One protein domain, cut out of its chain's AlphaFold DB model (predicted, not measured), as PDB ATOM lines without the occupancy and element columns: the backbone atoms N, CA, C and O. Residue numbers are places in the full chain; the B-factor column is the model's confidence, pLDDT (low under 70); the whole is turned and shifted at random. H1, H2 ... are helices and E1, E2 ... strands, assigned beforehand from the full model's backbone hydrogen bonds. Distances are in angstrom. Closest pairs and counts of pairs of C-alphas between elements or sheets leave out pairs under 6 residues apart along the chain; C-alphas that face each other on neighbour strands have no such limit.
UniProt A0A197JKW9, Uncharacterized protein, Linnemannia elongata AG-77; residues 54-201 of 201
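AT A GLANCE: This is residues 54 to 201 of the 201 residues of an uncharacterized protein of Linnemannia elongata AG-77 (UniProt A0A197JKW9). A small three-stranded sheet, E1, E3 and E2, sits between two groups of helices: H1, H2, H3 and H4 toward one end, and H5, H6 and H7 packed together toward the other. H1 and H5 are on opposite faces of the sheet, H1 over E1 and H5 beside the strands, only just over none of them, with 2 of its C-alphas falling on E1; E1 has its centre nearest the mean of the C-alphas, 3.7 A from it. The printed part has 148 residues, with seven named helices and three named strands that follow each other along the chain as E1 H1 H2 E2 E3 H3 H4 H5 H6 H7; the sheet, in the order E1, E3, E2, is all antiparallel and the class is mostly helix. It is compact, with a radius of gyration of the C-alphas of 15.5 A, and rounded, spanning 42 by 36 by 29 A.

IN THESE COORDINATES: Residues 54 to 73 hold no named element, but residues 62 to 63 pair antiparallel with residues 70 to 71. E1, residues 74 to 76, begins at C-alpha 74 (60.978, 77.731, -39.065). H1 is residues 77 to 84, H2 residues 88 to 91, E2 residues 96 to 101 and E3 residues 110 to 115, 16.4 A long. H3 is residues 116 to 127, 16.2 A; H4 residues 130 to 144, 20.9 A; H5 residues 154 to 168, 21.2 A. H6 is residues 179 to 187, and H7, residues 192 to 199, ends at C-alpha 199 (68.924, 60.106, -38.130).

HOW THE PARTS SIT: In the sheet, E3 is the inner strand; N 75 and O 114 are 2.9 A apart between E1 and E3. E2 and E3 form a hairpin, with N 111 and O 99 at 2.8 A. E1, H1 H2 and E2 make a split strand-helix-strand unit, two strands running the same way with E3 between them, and its crossover is right-handed. H1 is over E1 at a height over the sheet of 7.8 A; H5, on the opposite face, is at 8.3 A. H1 only just touches H2, with 3 pairs of C-alphas within 8 A, the closest being Leu 77 and Asp 88, 7.2 A. H1 touches H3 at a steep tilt of 54 degrees, closest C-alphas Tyr 84 and Ala 123, 6.2 A. H3 and H4 touch only at the corner, closest C-alphas Tyr 127 and Ile 133, 5.6 A. H5 and H6 form a helical hairpin, closest C-alphas Arg 159 and Ile 185, 5.1 A. H7 touches H5, closest C-alphas Phe 167 and Val 196, 6.5 A, made by residues 163 to 167 of H5 alone. H4 and H5 are apart. Every O i to N i+4 pair is within hydrogen-bond range in H1, H3, H5, H6 and H7; in H4 10 of 11 are, and H2 is too short for one.

THE WHOLE: The C-alphas of Gly 128 and Val 201, the two farthest apart, are 43.5 A from each other. The printed part has no cut, and no link is long. Mean pLDDT of the printed part is 90.5; residues 104 to 108, 144 to 147 and 201 are under 70.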
ATOM      1  N   PRO A  54      48.373  89.436 -46.186       91.94
ATOM      2  CA  PRO A  54      48.101  88.144 -45.576       91.94
ATOM      3  C   PRO A  54      49.344  87.250 -45.606       91.94
ATOM      4  O   PRO A  54      50.183  87.318 -46.507       91.94
ATOM      5  N   CYS A  55      49.484  86.407 -44.588       91.44
ATOM      6  CA  CYS A  55      50.571  85.439 -44.522       91.44
ATOM      7  C   CYS A  55      50.311  84.298 -45.528       91.44
ATOM      8  O   CYS A  55      49.209  83.741 -45.515       91.44
ATOM      9  N   PRO A  56      51.277  83.919 -46.386       93.31
ATOM     10  CA  PRO A  56      51.091  82.816 -47.318       93.31
ATOM     11  C   PRO A  56      50.814  81.485 -46.594       93.31
ATOM     12  O   PRO A  56      51.317  81.265 -45.483       93.31
ATOM     13  N   PRO A  57      50.086  80.546 -47.225       92.69
ATOM     14  CA  PRO A  57      49.848  79.225 -46.653       92.69
ATOM     15  C   PRO A  57      51.145  78.516 -46.236       92.69
ATOM     16  O   PRO A  57      52.156  78.527 -46.952       92.69
ATOM     17  N   GLY A  58      51.116  77.907 -45.050       93.38
ATOM     18  CA  GLY A  58      52.241  77.164 -44.480       93.38
ATOM     19  C   GLY A  58      53.406  78.016 -43.957       93.38
ATOM     20  O   GLY A  58      54.421  77.431 -43.587       93.38
ATOM     21  N   VAL A  59      53.294  79.351 -43.937       96.06
ATOM     22  CA  VAL A  59      54.255  80.252 -43.260       96.06
ATOM     23  C   VAL A  59      53.816  80.552 -41.827       96.06
ATOM     24  O   VAL A  59      54.637  80.588 -40.913       96.06
ATOM     25  N   GLY A  60      52.513  80.762 -41.620       94.69
ATOM     26  CA  GLY A  60      51.924  80.895 -40.289       94.69
ATOM     27  C   GLY A  60      51.860  79.562 -39.540       94.69
ATOM     28  O   GLY A  60      52.038  78.500 -40.126       94.69
ATOM     29  N   VAL A  61      51.579  79.620 -38.237       95.06
ATOM     30  CA  VAL A  61      51.383  78.427 -37.396       95.06
ATOM     31  C   VAL A  61      50.102  77.700 -37.804       95.06
ATOM     32  O   VAL A  61      49.068  78.334 -38.002       95.06
ATOM     33  N   TYR A  62      50.151  76.370 -37.894       95.38
ATOM     34  CA  TYR A  62      48.988  75.544 -38.231       95.38
ATOM     35  C   TYR A  62      49.028  74.188 -37.521       95.38
ATOM     36  O   TYR A  62      50.057  73.779 -36.985       95.38
ATOM     37  N   ILE A  63      47.894  73.487 -37.504       95.31
ATOM     38  CA  ILE A  63      47.817  72.094 -37.053       95.31
ATOM     39  C   ILE A  63      47.894  71.206 -38.288       95.31
ATOM     40  O   ILE A  63      47.072  71.330 -39.196       95.31
ATOM     41  N   ASP A  64      48.873  70.307 -38.330       92.38
ATOM     42  CA  ASP A  64      48.957  69.333 -39.405       92.38
ATOM     43  C   ASP A  64      47.953  68.207 -39.180       92.38
ATOM     44  O   ASP A  64      47.975  67.508 -38.167       92.38
ATOM     45  N   THR A  65      47.055  68.011 -40.137       88.81
ATOM     46  CA  THR A  65      45.964  67.047 -39.992       88.81
ATOM     47  C   THR A  65      46.409  65.597 -40.145       88.81
ATOM     48  O   THR A  65      45.674  64.725 -39.671       88.81
ATOM     49  N   LYS A  66      47.574  65.330 -40.756       85.94
ATOM     50  CA  LYS A  66      48.103  63.976 -40.985       85.94
ATOM     51  C   LYS A  66      48.792  63.427 -39.747       85.94
ATOM     52  O   LYS A  66      48.546  62.287 -39.380       85.94
ATOM     53  N   ILE A  67      49.613  64.248 -39.097       85.94
ATOM     54  CA  ILE A  67      50.383  63.841 -37.908       85.94
ATOM     55  C   ILE A  67      49.828  64.410 -36.595       85.94
ATOM     56  O   ILE A  67      50.339  64.091 -35.531       85.94
ATOM     57  N   LYS A  68      48.766  65.228 -36.653       89.81
ATOM     58  CA  LYS A  68      48.052  65.805 -35.496       89.81
ATOM     59  C   LYS A  68      48.929  66.646 -34.562       89.81
ATOM     60  O   LYS A  68      48.605  66.800 -33.388       89.81
ATOM     61  N   ILE A  69      49.999  67.241 -35.088       91.69
ATOM     62  CA  ILE A  69      50.878  68.133 -34.321       91.69
ATOM     63  C   ILE A  69      50.701  69.585 -34.752       91.69
ATOM     64  O   ILE A  69      50.400  69.887 -35.910       91.69
ATOM     65  N   ARG A  70      50.945  70.499 -33.812       95.62
ATOM     66  CA  ARG A  70      51.084  71.923 -34.112       95.62
ATOM     67  C   ARG A  70      52.447  72.166 -34.752       95.62
ATOM     68  O   ARG A  70      53.475  71.856 -34.159       95.62
ATOM     69  N   ILE A  71      52.440  72.725 -35.953       96.50
ATOM     70  CA  ILE A  71      53.637  73.064 -36.713       96.50
ATOM     71  C   ILE A  71      53.887  74.561 -36.602       96.50
ATOM     72  O   ILE A  71      53.019  75.378 -36.913       96.50
ATOM     73  N   PHE A  72      55.111  74.902 -36.211       96.06
ATOM     74  CA  PHE A  72      55.650  76.253 -36.264       96.06
ATOM     75  C   PHE A  72      56.697  76.290 -37.383       96.06
ATOM     76  O   PHE A  72      57.814  75.808 -37.177       96.06
ATOM     77  N   PRO A  73      56.356  76.795 -38.583       97.25
ATOM     78  CA  PRO A  73      57.306  76.881 -39.685       97.25
ATOM     79  C   PRO A  73      58.526  77.702 -39.279       97.25
ATOM     80  O   PRO A  73      58.401  78.846 -38.838       97.25
ATOM     81  N   ARG A  74      59.708  77.100 -39.414       97.12
ATOM     82  CA  ARG A  74      60.978  77.731 -39.065       97.12
ATOM     83  C   ARG A  74      61.996  77.596 -40.181       97.12
ATOM     84  O   ARG A  74      62.053  76.572 -40.874       97.12
ATOM     85  N   ILE A  75      62.815  78.628 -40.307       96.88
ATOM     86  CA  ILE A  75      63.907  78.710 -41.271       96.88
ATOM     87  C   ILE A  75      65.200  79.145 -40.586       96.88
ATOM     88  O   ILE A  75      65.176  79.788 -39.535       96.88
ATOM     89  N   THR A  76      66.331  78.766 -41.165       95.19
ATOM     90  CA  THR A  76      67.650  79.168 -40.665       95.19
ATOM     91  C   THR A  76      68.004  80.588 -41.102       95.19
ATOM     92  O   THR A  76      67.371  81.162 -41.990       95.19
ATOM     93  N   LEU A  77      69.063  81.149 -40.513       93.12
ATOM     94  CA  LEU A  77      69.648  82.414 -40.969       93.12
ATOM     95  C   LEU A  77      70.018  82.364 -42.461       93.12
ATOM     96  O   LEU A  77      69.651  83.256 -43.218       93.12
ATOM     97  N   THR A  78      70.666  81.284 -42.908       91.25
ATOM     98  CA  THR A  78      71.040  81.101 -44.317       91.25
ATOM     99  C   THR A  78      69.819  81.122 -45.236       91.25
ATOM    100  O   THR A  78      69.857  81.747 -46.293       91.25
ATOM    101  N   GLU A  79      68.723  80.479 -44.830       94.31
ATOM    102  CA  GLU A  79      67.470  80.492 -45.588       94.31
ATOM    103  C   GLU A  79      66.814  81.873 -45.593       94.31
ATOM    104  O   GLU A  79      66.345  82.307 -46.638       94.31
ATOM    105  N   ALA A  80      66.809  82.589 -44.467       95.38
ATOM    106  CA  ALA A  80      66.289  83.950 -44.395       95.38
ATOM    107  C   ALA A  80      67.051  84.899 -45.337       95.38
ATOM    108  O   ALA A  80      66.442  85.680 -46.070       95.38
ATOM    109  N   THR A  81      68.377  84.779 -45.377       92.38
ATOM    110  CA  THR A  81      69.243  85.550 -46.272       92.38
ATOM    111  C   THR A  81      69.022  85.189 -47.736       92.38
ATOM    112  O   THR A  81      68.897  86.077 -48.581       92.38
ATOM    113  N   ALA A  82      68.957  83.895 -48.053       90.94
ATOM    114  CA  ALA A  82      68.786  83.428 -49.424       90.94
ATOM    115  C   ALA A  82      67.388  83.755 -49.967       90.94
ATOM    116  O   ALA A  82      67.264  84.296 -51.060       90.94
ATOM    117  N   GLN A  83      66.346  83.488 -49.178       93.75
ATOM    118  CA  GLN A  83      64.958  83.537 -49.632       93.75
ATOM    119  C   GLN A  83      64.306  84.903 -49.455       93.75
ATOM    120  O   GLN A  83      63.437  85.264 -50.246       93.75
ATOM    121  N   TYR A  84      64.688  85.670 -48.434       95.06
ATOM    122  CA  TYR A  84      64.056  86.952 -48.097       95.06
ATOM    123  C   TYR A  84      65.023  88.136 -48.185       95.06
ATOM    124  O   TYR A  84      64.667  89.244 -47.788       95.06
ATOM    125  N   CYS A  85      66.234  87.913 -48.709       93.56
ATOM    126  CA  CYS A  85      67.281  88.923 -48.892       93.56
ATOM    127  C   CYS A  85      67.696  89.651 -47.602       93.56
ATOM    128  O   CYS A  85      68.297  90.724 -47.654       93.56
ATOM    129  N   LEU A  86      67.394  89.077 -46.437       93.94
ATOM    130  CA  LEU A  86      67.764  89.667 -45.159       93.94
ATOM    131  C   LEU A  86      69.262  89.500 -44.887       93.94
ATOM    132  O   LEU A  86      69.926  88.639 -45.448       93.94
ATOM    133  N   LEU A  87      69.793  90.365 -44.032       91.56
ATOM    134  CA  LEU A  87      71.160  90.285 -43.529       91.56
ATOM    135  C   LEU A  87      71.088  89.928 -42.049       91.56
ATOM    136  O   LEU A  87      70.061  90.177 -41.417       91.56
ATOM    137  N   ASP A  88      72.187  89.438 -41.491       91.12
ATOM    138  CA  ASP A  88      72.280  89.016 -40.091       91.12
ATOM    139  C   ASP A  88      71.775  90.105 -39.134       91.12
ATOM    140  O   ASP A  88      70.883  89.847 -38.329       91.12
ATOM    141  N   ARG A  89      72.196  91.361 -39.345       94.06
ATOM    142  CA  ARG A  89      71.728  92.536 -38.583       94.06
ATOM    143  C   ARG A  89      70.211  92.760 -38.606       94.06
ATOM    144  O   ARG A  89      69.660  93.407 -37.729       94.06
ATOM    145  N   HIS A  90      69.514  92.290 -39.643       94.38
ATOM    146  CA  HIS A  90      68.055  92.403 -39.726       94.38
ATOM    147  C   HIS A  90      67.354  91.314 -38.900       94.38
ATOM    148  O   HIS A  90      66.163  91.445 -38.626       94.38
ATOM    149  N   LEU A  91      68.066  90.245 -38.536       94.00
ATOM    150  CA  LEU A  91      67.551  89.092 -37.800       94.00
ATOM    151  C   LEU A  91      67.928  89.116 -36.313       94.00
ATOM    152  O   LEU A  91      67.292  88.406 -35.544       94.00
ATOM    153  N   GLU A  92      68.908  89.928 -35.904       90.69
ATOM    154  CA  GLU A  92      69.398  90.027 -34.514       90.69
ATOM    155  C   GLU A  92      68.286  90.266 -33.480       90.69
ATOM    156  O   GLU A  92      68.333  89.716 -32.384       90.69
ATOM    157  N   GLU A  93      67.266  91.045 -33.842       88.50
ATOM    158  CA  GLU A  93      66.138  91.390 -32.967       88.50
ATOM    159  C   GLU A  93      65.005  90.350 -32.989       88.50
ATOM    160  O   GLU A  93      64.046  90.461 -32.222       88.50
ATOM    161  N   LEU A  94      65.049  89.370 -33.899       95.25
ATOM    162  CA  LEU A  94      63.988  88.376 -34.025       95.25
ATOM    163  C   LEU A  94      64.207  87.224 -33.036       95.25
ATOM    164  O   LEU A  94      65.323  86.712 -32.924       95.25
ATOM    165  N   PRO A  95      63.142  86.747 -32.364       95.94
ATOM    166  CA  PRO A  95      63.251  85.583 -31.502       95.94
ATOM    167  C   PRO A  95      63.633  84.353 -32.330       95.94
ATOM    168  O   PRO A  95      63.088  84.107 -33.412       95.94
ATOM    169  N   TYR A  96      64.553  83.562 -31.789       96.00
ATOM    170  CA  TYR A  96      65.018  82.319 -32.386       96.00
ATOM    171  C   TYR A  96      65.111  81.215 -31.341       96.00
ATOM    172  O   TYR A  96      65.194  81.469 -30.141       96.00
ATOM    173  N   ILE A  97      65.122  79.979 -31.828       95.31
ATOM    174  CA  ILE A  97      65.561  78.817 -31.060       95.31
ATOM    175  C   ILE A  97      66.926  78.370 -31.570       95.31
ATOM    176  O   ILE A  97      67.255  78.579 -32.742       95.31
ATOM    177  N   GLN A  98      67.707  77.763 -30.690       94.19
ATOM    178  CA  GLN A  98      69.017  77.210 -30.997       94.19
ATOM    179  C   GLN A  98      68.922  75.692 -30.895       94.19
ATOM    180  O   GLN A  98      68.367  75.181 -29.927       94.19
ATOM    181  N   VAL A  99      69.370  74.994 -31.934       92.62
ATOM    182  CA  VAL A  99      69.264  73.533 -32.050       92.62
ATOM    183  C   VAL A  99      70.525  72.953 -32.667       92.62
ATOM    184  O   VAL A  99      71.215  73.637 -33.427       92.62
ATOM    185  N   HIS A 100      70.819  71.691 -32.375       90.81
ATOM    186  CA  HIS A 100      72.000  71.021 -32.908       90.81
ATOM    187  C   HIS A 100      71.748  70.548 -34.339       90.81
ATOM    188  O   HIS A 100      70.759  69.868 -34.616       90.81
ATOM    189  N   ALA A 101      72.625  70.911 -35.272       88.88
ATOM    190  CA  ALA A 101      72.534  70.410 -36.633       88.88
ATOM    191  C   ALA A 101      73.049  68.974 -36.728       88.88
ATOM    192  O   ALA A 101      74.136  68.662 -36.247       88.88
ATOM    193  N   LEU A 102      72.297  68.122 -37.425       86.38
ATOM    194  CA  LEU A 102      72.795  66.833 -37.878       86.38
ATOM    195  C   LEU A 102      73.851  67.061 -38.952       86.38
ATOM    196  O   LEU A 102      73.585  67.679 -39.991       86.38
ATOM    197  N   GLU A 103      75.047  66.555 -38.702       71.50
ATOM    198  CA  GLU A 103      76.127  66.607 -39.666       71.50
ATOM    199  C   GLU A 103      76.125  65.413 -40.614       71.50
ATOM    200  O   GLU A 103      75.683  64.315 -40.287       71.50
ATOM    201  N   ALA A 104      76.685  65.635 -41.804       55.22
ATOM    202  CA  ALA A 104      77.113  64.540 -42.661       55.22
ATOM    203  C   ALA A 104      78.490  63.980 -42.235       55.22
ATOM    204  O   ALA A 104      78.771  62.829 -42.558       55.22
ATOM    205  N   VAL A 105      79.349  64.767 -41.552       43.91
ATOM    206  CA  VAL A 105      80.731  64.386 -41.177       43.91
ATOM    207  C   VAL A 105      81.259  65.163 -39.942       43.91
ATOM    208  O   VAL A 105      81.737  66.274 -40.111       43.91
ATOM    209  N   ASN A 106      81.265  64.516 -38.764       44.31
ATOM    210  CA  ASN A 106      81.944  64.852 -37.487       44.31
ATOM    211  C   ASN A 106      82.042  66.324 -37.015       44.31
ATOM    212  O   ASN A 106      83.017  67.027 -37.289       44.31
ATOM    213  N   GLY A 107      81.124  66.668 -36.104       56.88
ATOM    214  CA  GLY A 107      80.999  67.959 -35.442       56.88
ATOM    215  C   GLY A 107      79.559  68.168 -34.958       56.88
ATOM    216  O   GLY A 107      78.614  67.542 -35.439       56.88
ATOM    217  N   VAL A 108      79.385  69.003 -33.937       64.12
ATOM    218  CA  VAL A 108      78.073  69.505 -33.523       64.12
ATOM    219  C   VAL A 108      78.166  71.012 -33.635       64.12
ATOM    220  O   VAL A 108      78.910  71.640 -32.882       64.12
ATOM    221  N   TYR A 109      77.431  71.598 -34.577       80.62
ATOM    222  CA  TYR A 109      77.258  73.043 -34.633       80.62
ATOM    223  C   TYR A 109      75.808  73.408 -34.355       80.62
ATOM    224  O   TYR A 109      74.863  72.709 -34.729       80.62
ATOM    225  N   GLU A 110      75.643  74.516 -33.652       88.69
ATOM    226  CA  GLU A 110      74.333  75.026 -33.301       88.69
ATOM    227  C   GLU A 110      73.805  75.922 -34.417       88.69
ATOM    228  O   GLU A 110      74.519  76.746 -34.995       88.69
ATOM    229  N   VAL A 111      72.524  75.763 -34.719       91.56
ATOM    230  CA  VAL A 111      71.826  76.518 -35.751       91.56
ATOM    231  C   VAL A 111      70.720  77.329 -35.110       91.56
ATOM    232  O   VAL A 111      69.873  76.805 -34.387       91.56
ATOM    233  N   LYS A 112      70.701  78.623 -35.434       93.75
ATOM    234  CA  LYS A 112      69.581  79.504 -35.109       93.75
ATOM    235  C   LYS A 112      68.447  79.274 -36.097       93.75
ATOM    236  O   LYS A 112      68.636  79.398 -37.312       93.75
ATOM    237  N   MET A 113      67.267  78.977 -35.569       95.81
ATOM    238  CA  MET A 113      66.039  78.836 -36.338       95.81
ATOM    239  C   MET A 113      65.017  79.883 -35.906       95.81
ATOM    240  O   MET A 113      64.658  79.979 -34.733       95.81
ATOM    241  N   TYR A 114      64.511  80.630 -36.880       97.50
ATOM    242  CA  TYR A 114      63.549  81.713 -36.703       97.50
ATOM    243  C   TYR A 114      62.185  81.270 -37.215       97.50
ATOM    244  O   TYR A 114      62.103  80.529 -38.197       97.50
ATOM    245  N   GLU A 115      61.103  81.735 -36.592       97.44
ATOM    246  CA  GLU A 115      59.765  81.540 -37.158       97.44
ATOM    247  C   GLU A 115      59.649  82.257 -38.506       97.44
ATOM    248  O   GLU A 115      59.864  83.467 -38.603       97.44
ATOM    249  N   GLU A 116      59.278  81.520 -39.557       97.88
ATOM    250  CA  GLU A 116      59.266  82.047 -40.928       97.88
ATOM    251  C   GLU A 116      58.287  83.218 -41.073       97.88
ATOM    252  O   GLU A 116      58.565  84.162 -41.806       97.88
ATOM    253  N   ARG A 117      57.181  83.211 -40.316       97.62
ATOM    254  CA  ARG A 117      56.237  84.335 -40.261       97.62
ATOM    255  C   ARG A 117      56.911  85.638 -39.828       97.62
ATOM    256  O   ARG A 117      56.685  86.664 -40.460       97.62
ATOM    257  N   LEU A 118      57.734  85.604 -38.781       97.62
ATOM    258  CA  LEU A 118      58.410  86.800 -38.270       97.62
ATOM    259  C   LEU A 118      59.488  87.286 -39.238       97.62
ATOM    260  O   LEU A 118      59.631  88.488 -39.461       97.62
ATOM    261  N   VAL A 119      60.198  86.348 -39.871       98.12
ATOM    262  CA  VAL A 119      61.155  86.663 -40.935       98.12
ATOM    263  C   VAL A 119      60.459  87.345 -42.116       98.12
ATOM    264  O   VAL A 119      60.911  88.396 -42.571       98.12
ATOM    265  N   LEU A 120      59.328  86.800 -42.574       97.62
ATOM    266  CA  LEU A 120      58.526  87.396 -43.641       97.62
ATOM    267  C   LEU A 120      58.023  88.790 -43.249       97.62
ATOM    268  O   LEU A 120      58.114  89.721 -44.045       97.62
ATOM    269  N   GLU A 121      57.530  88.969 -42.025       97.12
ATOM    270  CA  GLU A 121      57.065  90.268 -41.533       97.12
ATOM    271  C   GLU A 121      58.186  91.315 -41.507       97.12
ATOM    272  O   GLU A 121      57.956  92.451 -41.941       97.12
ATOM    273  N   LYS A 122      59.397  90.939 -41.069       97.56
ATOM    274  CA  LYS A 122      60.581  91.810 -41.100       97.56
ATOM    275  C   LYS A 122      60.982  92.150 -42.535       97.56
ATOM    276  O   LYS A 122      61.255  93.313 -42.814       97.56
ATOM    277  N   ALA A 123      60.960  91.183 -43.453       97.44
ATOM    278  CA  ALA A 123      61.265  91.409 -44.867       97.44
ATOM    279  C   ALA A 123      60.241  92.334 -45.541       97.44
ATOM    280  O   ALA A 123      60.624  93.295 -46.206       97.44
ATOM    281  N   ARG A 124      58.942  92.122 -45.304       97.19
ATOM    282  CA  ARG A 124      57.875  92.997 -45.813       97.19
ATOM    283  C   ARG A 124      57.984  94.404 -45.242       97.19
ATOM    284  O   ARG A 124      57.797  95.372 -45.974       97.19
ATOM    285  N   TRP A 125      58.330  94.545 -43.964       96.12
ATOM    286  CA  TRP A 125      58.596  95.859 -43.383       96.12
ATOM    287  C   TRP A 125      59.840  96.510 -43.994       96.12
ATOM    288  O   TRP A 125      59.824  97.699 -44.283       96.12
ATOM    289  N   LEU A 126      60.904  95.749 -44.248       96.56
ATOM    290  CA  LEU A 126      62.141  96.287 -44.807       96.56
ATOM    291  C   LEU A 126      61.977  96.707 -46.274       96.56
ATOM    292  O   LEU A 126      62.481  97.758 -46.659       96.56
ATOM    293  N   TYR A 127      61.265  95.938 -47.093       96.94
ATOM    294  CA  TYR A 127      61.187  96.184 -48.540       96.94
ATOM    295  C   TYR A 127      59.871  96.824 -49.008       96.94
ATOM    296  O   TYR A 127      59.783  97.303 -50.146       96.94
ATOM    297  N   GLY A 128      58.883  96.917 -48.117       95.50
ATOM    298  CA  GLY A 128      57.574  97.496 -48.400       95.50
ATOM    299  C   GLY A 128      56.641  96.509 -49.102       95.50
ATOM    300  O   GLY A 128      56.227  96.764 -50.230       95.50
ATOM    301  N   GLY A 129      56.335  95.399 -48.428       95.44
ATOM    302  CA  GLY A 129      55.448  94.333 -48.909       95.44
ATOM    303  C   GLY A 129      56.136  93.285 -49.788       95.44
ATOM    304  O   GLY A 129      57.345  93.350 -50.036       95.44
ATOM    305  N   ASP A 130      55.355  92.317 -50.261       95.44
ATOM    306  CA  ASP A 130      55.797  91.183 -51.078       95.44
ATOM    307  C   ASP A 130      56.438  91.652 -52.389       95.44
ATOM    308  O   ASP A 130      57.515  91.182 -52.753       95.44
ATOM    309  N   ILE A 131      55.862  92.673 -53.035       95.56
ATOM    310  CA  ILE A 131      56.440  93.251 -54.258       95.56
ATOM    311  C   ILE A 131      57.836  93.844 -54.021       95.56
ATOM    312  O   ILE A 131      58.708  93.804 -54.889       95.56
ATOM    313  N   GLY A 132      58.063  94.389 -52.824       96.69
ATOM    314  CA  GLY A 132      59.363  94.888 -52.412       96.69
ATOM    315  C   GLY A 132      60.384  93.766 -52.264       96.69
ATOM    316  O   GLY A 132      61.529  93.935 -52.681       96.69
ATOM    317  N   ILE A 133      59.972  92.629 -51.693       96.38
ATOM    318  CA  ILE A 133      60.820  91.440 -51.545       96.38
ATOM    319  C   ILE A 133      61.200  90.902 -52.924       96.38
ATOM    320  O   ILE A 133      62.374  90.637 -53.161       96.38
ATOM    321  N   ASP A 134      60.251  90.797 -53.852       94.62
ATOM    322  CA  ASP A 134      60.530  90.324 -55.211       94.62
ATOM    323  C   ASP A 134      61.512  91.247 -55.941       94.62
ATOM    324  O   ASP A 134      62.502  90.784 -56.503       94.62
ATOM    325  N   ASN A 135      61.336  92.565 -55.827       94.81
ATOM    326  CA  ASN A 135      62.310  93.514 -56.361       94.81
ATOM    327  C   ASN A 135      63.687  93.402 -55.689       94.81
ATOM    328  O   ASN A 135      64.713  93.600 -56.341       94.81
ATOM    329  N   ALA A 136      63.722  93.116 -54.384       94.12
ATOM    330  CA  ALA A 136      64.972  92.880 -53.683       94.12
ATOM    331  C   ALA A 136      65.681  91.658 -54.257       94.12
ATOM    332  O   ALA A 136      66.857  91.753 -54.605       94.12
ATOM    333  N   ARG A 137      64.957  90.555 -54.455       92.62
ATOM    334  CA  ARG A 137      65.487  89.360 -55.110       92.62
ATOM    335  C   ARG A 137      66.053  89.706 -56.490       92.62
ATOM    336  O   ARG A 137      67.230  89.459 -56.741       92.62
ATOM    337  N   ASP A 138      65.293  90.380 -57.346       89.88
ATOM    338  CA  ASP A 138      65.784  90.780 -58.670       89.88
ATOM    339  C   ASP A 138      67.103  91.564 -58.580       89.88
ATOM    340  O   ASP A 138      68.083  91.229 -59.249       89.88
ATOM    341  N   ALA A 139      67.177  92.554 -57.686       88.31
ATOM    342  CA  ALA A 139      68.373  93.371 -57.502       88.31
ATOM    343  C   ALA A 139      69.582  92.568 -56.982       88.31
ATOM    344  O   ALA A 139      70.700  92.756 -57.467       88.31
ATOM    345  N   PHE A 140      69.378  91.659 -56.024       85.62
ATOM    346  CA  PHE A 140      70.442  90.805 -55.488       85.62
ATOM    347  C   PHE A 140      70.907  89.748 -56.495       85.62
ATOM    348  O   PHE A 140      72.094  89.413 -56.511       85.62
ATOM    349  N   SER A 141      70.015  89.248 -57.353       85.12
ATOM    350  CA  SER A 141      70.350  88.244 -58.370       85.12
ATOM    351  C   SER A 141      71.384  88.788 -59.359       85.12
ATOM    352  O   SER A 141      72.366  88.116 -59.678       85.12
ATOM    353  N   TRP A 142      71.239  90.059 -59.751       75.19
ATOM    354  CA  TRP A 142      72.176  90.751 -60.638       75.19
ATOM    355  C   TRP A 142      73.546  90.961 -59.990       75.19
ATOM    356  O   TRP A 142      74.558  90.911 -60.680       75.19
ATOM    357  N   GLN A 143      73.591  91.171 -58.673       70.75
ATOM    358  CA  GLN A 143      74.843  91.374 -57.939       70.75
ATOM    359  C   GLN A 143      75.593  90.067 -57.674       70.75
ATOM    360  O   GLN A 143      76.822  90.054 -57.682       70.75
ATOM    361  N   LYS A 144      74.869  88.969 -57.429       68.06
ATOM    362  CA  LYS A 144      75.451  87.660 -57.100       68.06
ATOM    363  C   LYS A 144      75.681  86.758 -58.318       68.06
ATOM    364  O   LYS A 144      76.213  85.666 -58.154       68.06
ATOM    365  N   GLY A 145      75.303  87.200 -59.520       64.62
ATOM    366  CA  GLY A 145      75.554  86.478 -60.770       64.62
ATOM    367  C   GLY A 145      74.789  85.156 -60.902       64.62
ATOM    368  O   GLY A 145      75.264  84.251 -61.584       64.62
ATOM    369  N   GLY A 146      73.635  85.008 -60.244       63.00
ATOM    370  CA  GLY A 146      72.943  83.722 -60.190       63.00
ATOM    371  C   GLY A 146      71.491  83.781 -59.729       63.00
ATOM    372  O   GLY A 146      70.978  84.831 -59.333       63.00
ATOM    373  N   ALA A 147      70.836  82.620 -59.807       69.06
ATOM    374  CA  ALA A 147      69.464  82.417 -59.360       69.06
ATOM    375  C   ALA A 147      69.342  82.610 -57.843       69.06
ATOM    376  O   ALA A 147      70.244  82.260 -57.082       69.06
ATOM    377  N   ILE A 148      68.210  83.164 -57.413       77.62
ATOM    378  CA  ILE A 148      67.869  83.290 -55.999       77.62
ATOM    379  C   ILE A 148      66.993  82.123 -55.578       77.62
ATOM    380  O   ILE A 148      66.025  81.788 -56.260       77.62
ATOM    381  N   ASP A 149      67.317  81.547 -54.423       84.50
ATOM    382  CA  ASP A 149      66.498  80.516 -53.802       84.50
ATOM    383  C   ASP A 149      65.146  81.104 -53.402       84.50
ATOM    384  O   ASP A 149      65.058  82.024 -52.591       84.50
ATOM    385  N   LEU A 150      64.068  80.555 -53.951       89.81
ATOM    386  CA  LEU A 150      62.719  80.928 -53.549       89.81
ATOM    387  C   LEU A 150      62.274  80.087 -52.345       89.81
ATOM    388  O   LEU A 150      62.626  78.905 -52.257       89.81
ATOM    389  N   PRO A 151      61.465  80.648 -51.424       91.69
ATOM    390  CA  PRO A 151      60.792  79.837 -50.424       91.69
ATOM    391  C   PRO A 151      60.003  78.710 -51.109       91.69
ATOM    392  O   PRO A 151      59.286  78.974 -52.080       91.69
ATOM    393  N   PRO A 152      60.066  77.462 -50.612       93.56
ATOM    394  CA  PRO A 152      59.250  76.389 -51.161       93.56
ATOM    395  C   PRO A 152      57.769  76.719 -50.971       93.56
ATOM    396  O   PRO A 152      57.400  77.389 -50.007       93.56
ATOM    397  N   VAL A 153      56.912  76.204 -51.848       94.25
ATOM    398  CA  VAL A 153      55.459  76.430 -51.813       94.25
ATOM    399  C   VAL A 153      54.684  75.112 -51.816       94.25
ATOM    400  O   VAL A 153      55.233  74.046 -52.108       94.25
ATOM    401  N   GLY A 154      53.400  75.179 -51.457       94.38
ATOM    402  CA  GLY A 154      52.479  74.042 -51.502       94.38
ATOM    403  C   GLY A 154      52.975  72.813 -50.732       94.38
ATOM    404  O   GLY A 154      53.514  72.917 -49.630       94.38
ATOM    405  N   VAL A 155      52.818  71.635 -51.341       94.44
ATOM    406  CA  VAL A 155      53.144  70.338 -50.723       94.44
ATOM    407  C   VAL A 155      54.615  70.226 -50.306       94.44
ATOM    408  O   VAL A 155      54.909  69.616 -49.277       94.44
ATOM    409  N   VAL A 156      55.540  70.830 -51.058       96.31
ATOM    410  CA  VAL A 156      56.977  70.811 -50.728       96.31
ATOM    411  C   VAL A 156      57.230  71.565 -49.422       96.31
ATOM    412  O   VAL A 156      57.903  71.052 -48.525       96.31
ATOM    413  N   ARG A 157      56.618  72.748 -49.262       95.94
ATOM    414  CA  ARG A 157      56.667  73.515 -48.009       95.94
ATOM    415  C   ARG A 157      56.082  72.727 -46.848       95.94
ATOM    416  O   ARG A 157      56.700  72.661 -45.788       95.94
ATOM    417  N   GLU A 158      54.915  72.121 -47.039       95.06
ATOM    418  CA  GLU A 158      54.272  71.330 -45.988       95.06
ATOM    419  C   GLU A 158      55.162  70.181 -45.512       95.06
ATOM    420  O   GLU A 158      55.325  69.989 -44.310       95.06
ATOM    421  N   ARG A 159      55.767  69.425 -46.436       95.69
ATOM    422  CA  ARG A 159      56.676  68.319 -46.102       95.69
ATOM    423  C   ARG A 159      57.919  68.817 -45.371       95.69
ATOM    424  O   ARG A 159      58.242  68.265 -44.323       95.69
ATOM    425  N   ARG A 160      58.553  69.898 -45.849       96.31
ATOM    426  CA  ARG A 160      59.677  70.559 -45.158       96.31
ATOM    427  C   ARG A 160      59.301  70.933 -43.725       96.31
ATOM    428  O   ARG A 160      60.056  70.662 -42.798       96.31
ATOM    429  N   ASN A 161      58.136  71.545 -43.539       96.62
ATOM    430  CA  ASN A 161      57.675  71.965 -42.221       96.62
ATOM    431  C   ASN A 161      57.409  70.777 -41.291       96.62
ATOM    432  O   ASN A 161      57.814  70.824 -40.132       96.62
ATOM    433  N   ARG A 162      56.776  69.707 -41.795       95.56
ATOM    434  CA  ARG A 162      56.533  68.470 -41.034       95.56
ATOM    435  C   ARG A 162      57.838  67.871 -40.535       95.56
ATOM    436  O   ARG A 162      58.001  67.711 -39.331       95.56
ATOM    437  N   ILE A 163      58.773  67.584 -41.441       95.56
ATOM    438  CA  ILE A 163      60.019  66.909 -41.062       95.56
ATOM    439  C   ILE A 163      60.863  67.762 -40.117       95.56
ATOM    440  O   ILE A 163      61.373  67.246 -39.128       95.56
ATOM    441  N   ARG A 164      60.916  69.083 -40.328       95.38
ATOM    442  CA  ARG A 164      61.572  69.998 -39.383       95.38
ATOM    443  C   ARG A 164      60.929  69.963 -38.010       95.38
ATOM    444  O   ARG A 164      61.646  69.859 -37.027       95.38
ATOM    445  N   GLN A 165      59.602  70.031 -37.929       95.62
ATOM    446  CA  GLN A 165      58.914  70.007 -36.641       95.62
ATOM    447  C   GLN A 165      59.188  68.705 -35.871       95.62
ATOM    448  O   GLN A 165      59.311  68.760 -34.651       95.62
ATOM    449  N   MET A 166      59.332  67.573 -36.569       94.50
ATOM    450  CA  MET A 166      59.690  66.290 -35.958       94.50
ATOM    451  C   MET A 166      61.121  66.270 -35.404       94.50
ATOM    452  O   MET A 166      61.323  65.841 -34.274       94.50
ATOM    453  N   PHE A 167      62.109  66.767 -36.154       94.50
ATOM    454  CA  PHE A 167      63.483  66.877 -35.642       94.50
ATOM    455  C   PHE A 167      63.588  67.876 -34.485       94.50
ATOM    456  O   PHE A 167      64.266  67.605 -33.497       94.50
ATOM    457  N   LEU A 168      62.838  68.980 -34.546       93.56
ATOM    458  CA  LEU A 168      62.796  69.979 -33.479       93.56
ATOM    459  C   LEU A 168      62.241  69.433 -32.159       93.56
ATOM    460  O   LEU A 168      62.641  69.909 -31.104       93.56
ATOM    461  N   GLN A 169      61.355  68.433 -32.190       91.75
ATOM    462  CA  GLN A 169      60.901  67.746 -30.970       91.75
ATOM    463  C   GLN A 169      62.024  66.966 -30.270       91.75
ATOM    464  O   GLN A 169      61.855  66.574 -29.120       91.75
ATOM    465  N   ARG A 170      63.150  66.747 -30.953       91.06
ATOM    466  CA  ARG A 170      64.376  66.154 -30.411       91.06
ATOM    467  C   ARG A 170      65.513  67.163 -30.275       91.06
ATOM    468  O   ARG A 170      66.652  66.751 -30.140       91.06
ATOM    469  N   GLU A 171      65.211  68.460 -30.360       91.50
ATOM    470  CA  GLU A 171      66.205  69.546 -30.289       91.50
ATOM    471  C   GLU A 171      67.254  69.502 -31.419       91.50
ATOM    472  O   GLU A 171      68.351  70.051 -31.310       91.50
ATOM    473  N   LEU A 172      66.885  68.890 -32.552       92.56
ATOM    474  CA  LEU A 172      67.746  68.714 -33.717       92.56
ATOM    475  C   LEU A 172      67.267  69.541 -34.916       92.56
ATOM    476  O   LEU A 172      66.072  69.749 -35.141       92.56
ATOM    477  N   PHE A 173      68.219  69.946 -35.750       92.88
ATOM    478  CA  PHE A 173      67.991  70.460 -37.091       92.88
ATOM    479  C   PHE A 173      68.622  69.531 -38.115       92.88
ATOM    480  O   PHE A 173      69.820  69.280 -38.104       92.88
ATOM    481  N   ALA A 174      67.816  69.073 -39.061       90.94
ATOM    482  CA  ALA A 174      68.285  68.192 -40.106       90.94
ATOM    483  C   ALA A 174      68.279  68.943 -41.454       90.94
ATOM    484  O   ALA A 174      67.204  69.338 -41.930       90.94
ATOM    485  N   PRO A 175      69.455  69.203 -42.065       89.81
ATOM    486  CA  PRO A 175      69.542  69.983 -43.295       89.81
ATOM    487  C   PRO A 175      68.752  69.357 -44.445       89.81
ATOM    488  O   PRO A 175      68.851  68.160 -44.706       89.81
ATOM    489  N   SER A 176      68.047  70.187 -45.223       90.25
ATOM    490  CA  SER A 176      67.263  69.722 -46.379       90.25
ATOM    491  C   SER A 176      68.103  69.034 -47.467       90.25
ATOM    492  O   SER A 176      67.535  68.385 -48.333       90.25
ATOM    493  N   LYS A 177      69.435  69.191 -47.433       88.00
ATOM    494  CA  LYS A 177      70.388  68.570 -48.366       88.00
ATOM    495  C   LYS A 177      70.742  67.120 -48.008       88.00
ATOM    496  O   LYS A 177      71.390  66.453 -48.807       88.00
ATOM    497  N   LEU A 178      70.368  66.629 -46.821       89.62
ATOM    498  CA  LEU A 178      70.580  65.222 -46.478       89.62
ATOM    499  C   LEU A 178      69.709  64.338 -47.391       89.62
ATOM    500  O   LEU A 178      68.511  64.613 -47.494       89.62
ATOM    501  N   PRO A 179      70.243  63.268 -48.014       91.44
ATOM    502  CA  PRO A 179      69.535  62.536 -49.069       91.44
ATOM    503  C   PRO A 179      68.136  62.038 -48.682       91.44
ATOM    504  O   PRO A 179      67.181  62.230 -49.435       91.44
ATOM    505  N   ALA A 180      67.984  61.449 -47.490       92.38
ATOM    506  CA  ALA A 180      66.689  60.959 -47.005       92.38
ATOM    507  C   ALA A 180      65.671  62.098 -46.814       92.38
ATOM    508  O   ALA A 180      64.494  61.962 -47.150       92.38
ATOM    509  N   ILE A 181      66.139  63.251 -46.336       93.81
ATOM    510  CA  ILE A 181      65.315  64.435 -46.081       93.81
ATOM    511  C   ILE A 181      64.912  65.091 -47.392       93.81
ATOM    512  O   ILE A 181      63.739  65.403 -47.583       93.81
ATOM    513  N   GLN A 182      65.860  65.255 -48.312       94.75
ATOM    514  CA  GLN A 182      65.598  65.799 -49.636       94.75
ATOM    515  C   GLN A 182      64.565  64.943 -50.377       94.75
ATOM    516  O   GLN A 182      63.567  65.463 -50.875       94.75
ATOM    517  N   CYS A 183      64.750  63.618 -50.370       94.75
ATOM    518  CA  CYS A 183      63.836  62.674 -51.005       94.75
ATOM    519  C   CYS A 183      62.416  62.761 -50.413       94.75
ATOM    520  O   CYS A 183      61.432  62.786 -51.161       94.75
ATOM    521  N   TYR A 184      62.298  62.896 -49.088       96.19
ATOM    522  CA  TYR A 184      61.016  63.122 -48.422       96.19
ATOM    523  C   TYR A 184      60.389  64.468 -48.802       96.19
ATOM    524  O   TYR A 184      59.211  64.517 -49.146       96.19
ATOM    525  N   ILE A 185      61.147  65.565 -48.770       96.25
ATOM    526  CA  ILE A 185      60.628  66.913 -49.044       96.25
ATOM    527  C   ILE A 185      60.146  67.032 -50.495       96.25
ATOM    528  O   ILE A 185      58.997  67.416 -50.737       96.25
ATOM    529  N   GLU A 186      60.996  66.669 -51.452       95.50
ATOM    530  CA  GLU A 186      60.729  66.850 -52.879       95.50
ATOM    531  C   GLU A 186      59.711  65.824 -53.387       95.50
ATOM    532  O   GLU A 186      58.709  66.184 -54.008       95.50
ATOM    533  N   ASN A 187      59.896  64.546 -53.047       94.19
ATOM    534  CA  ASN A 187      59.139  63.450 -53.654       94.19
ATOM    535  C   ASN A 187      58.102  62.821 -52.716       94.19
ATOM    536  O   ASN A 187      57.220  62.100 -53.179       94.19
ATOM    537  N   GLY A 188      58.154  63.100 -51.410       92.31
ATOM    538  CA  GLY A 188      57.276  62.462 -50.424       92.31
ATOM    539  C   GLY A 188      57.583  60.982 -50.218       92.31
ATOM    540  O   GLY A 188      56.692  60.243 -49.809       92.31
ATOM    541  N   ARG A 189      58.797  60.542 -50.564       92.12
ATOM    542  CA  ARG A 189      59.237  59.152 -50.414       92.12
ATOM    543  C   ARG A 189      59.842  58.927 -49.029       92.12
ATOM    544  O   ARG A 189      60.534  59.800 -48.512       92.12
ATOM    545  N   GLY A 190      59.625  57.727 -48.495       89.38
ATOM    546  CA  GLY A 190      60.063  57.321 -47.158       89.38
ATOM    547  C   GLY A 190      59.022  57.613 -46.078       89.38
ATOM    548  O   GLY A 190      58.178  58.499 -46.235       89.38
ATOM    549  N   ASP A 191      59.078  56.847 -44.989       92.56
ATOM    550  CA  ASP A 191      58.267  57.101 -43.803       92.56
ATOM    551  C   ASP A 191      58.922  58.171 -42.920       92.56
ATOM    552  O   ASP A 191      60.123  58.147 -42.650       92.56
ATOM    553  N   LEU A 192      58.124  59.146 -42.481       92.06
ATOM    554  CA  LEU A 192      58.622  60.282 -41.708       92.06
ATOM    555  C   LEU A 192      59.213  59.845 -40.359       92.06
ATOM    556  O   LEU A 192      60.232  60.392 -39.938       92.06
ATOM    557  N   TRP A 193      58.577  58.892 -39.678       92.12
ATOM    558  CA  TRP A 193      59.025  58.423 -38.371       92.12
ATOM    559  C   TRP A 193      60.298  57.602 -38.494       92.12
ATOM    560  O   TRP A 193      61.217  57.803 -37.703       92.12
ATOM    561  N   GLU A 194      60.388  56.738 -39.502       94.00
ATOM    562  CA  GLU A 194      61.601  55.972 -39.790       94.00
ATOM    563  C   GLU A 194      62.791  56.886 -40.090       94.00
ATOM    564  O   GLU A 194      63.853  56.708 -39.498       94.00
ATOM    565  N   ILE A 195      62.609  57.913 -40.932       93.88
ATOM    566  CA  ILE A 195      63.676  58.877 -41.251       93.88
ATOM    567  C   ILE A 195      64.162  59.591 -39.986       93.88
ATOM    568  O   ILE A 195      65.367  59.709 -39.769       93.88
ATOM    569  N   VAL A 196      63.241  60.073 -39.150       92.19
ATOM    570  CA  VAL A 196      63.596  60.802 -37.922       92.19
ATOM    571  C   VAL A 196      64.273  59.870 -36.919       92.19
ATOM    572  O   VAL A 196      65.302  60.238 -36.366       92.19
ATOM    573  N   ASN A 197      63.756  58.657 -36.715       91.50
ATOM    574  CA  ASN A 197      64.347  57.674 -35.803       91.50
ATOM    575  C   ASN A 197      65.748  57.233 -36.236       91.50
ATOM    576  O   ASN A 197      66.604  57.044 -35.380       91.50
ATOM    577  N   ALA A 198      65.979  57.072 -37.540       89.62
ATOM    578  CA  ALA A 198      67.265  56.632 -38.067       89.62
ATOM    579  C   ALA A 198      68.353  57.712 -37.975       89.62
ATOM    580  O   ALA A 198      69.527  57.380 -37.856       89.62
ATOM    581  N   LEU A 199      67.974  58.992 -38.068       87.88
ATOM    582  CA  LEU A 199      68.924  60.106 -38.130       87.88
ATOM    583  C   LEU A 199      69.104  60.849 -36.801       87.88
ATOM    584  O   LEU A 199      70.107  61.530 -36.630       87.88
ATOM    585  N   ALA A 200      68.144  60.760 -35.880       82.69
ATOM    586  CA  ALA A 200      68.204  61.412 -34.573       82.69
ATOM    587  C   ALA A 200      68.770  60.478 -33.488       82.69
ATOM    588  O   ALA A 200      68.078  60.217 -32.495       82.69
ATOM    589  N   VAL A 201      69.975  59.951 -33.729       69.56
ATOM    590  CA  VAL A 201      70.739  59.074 -32.819       69.56
ATOM    591  C   VAL A 201      71.844  59.863 -32.136       69.56
ATOM    592  O   VAL A 201      72.499  60.663 -32.841       69.56
TER     593      VAL A 201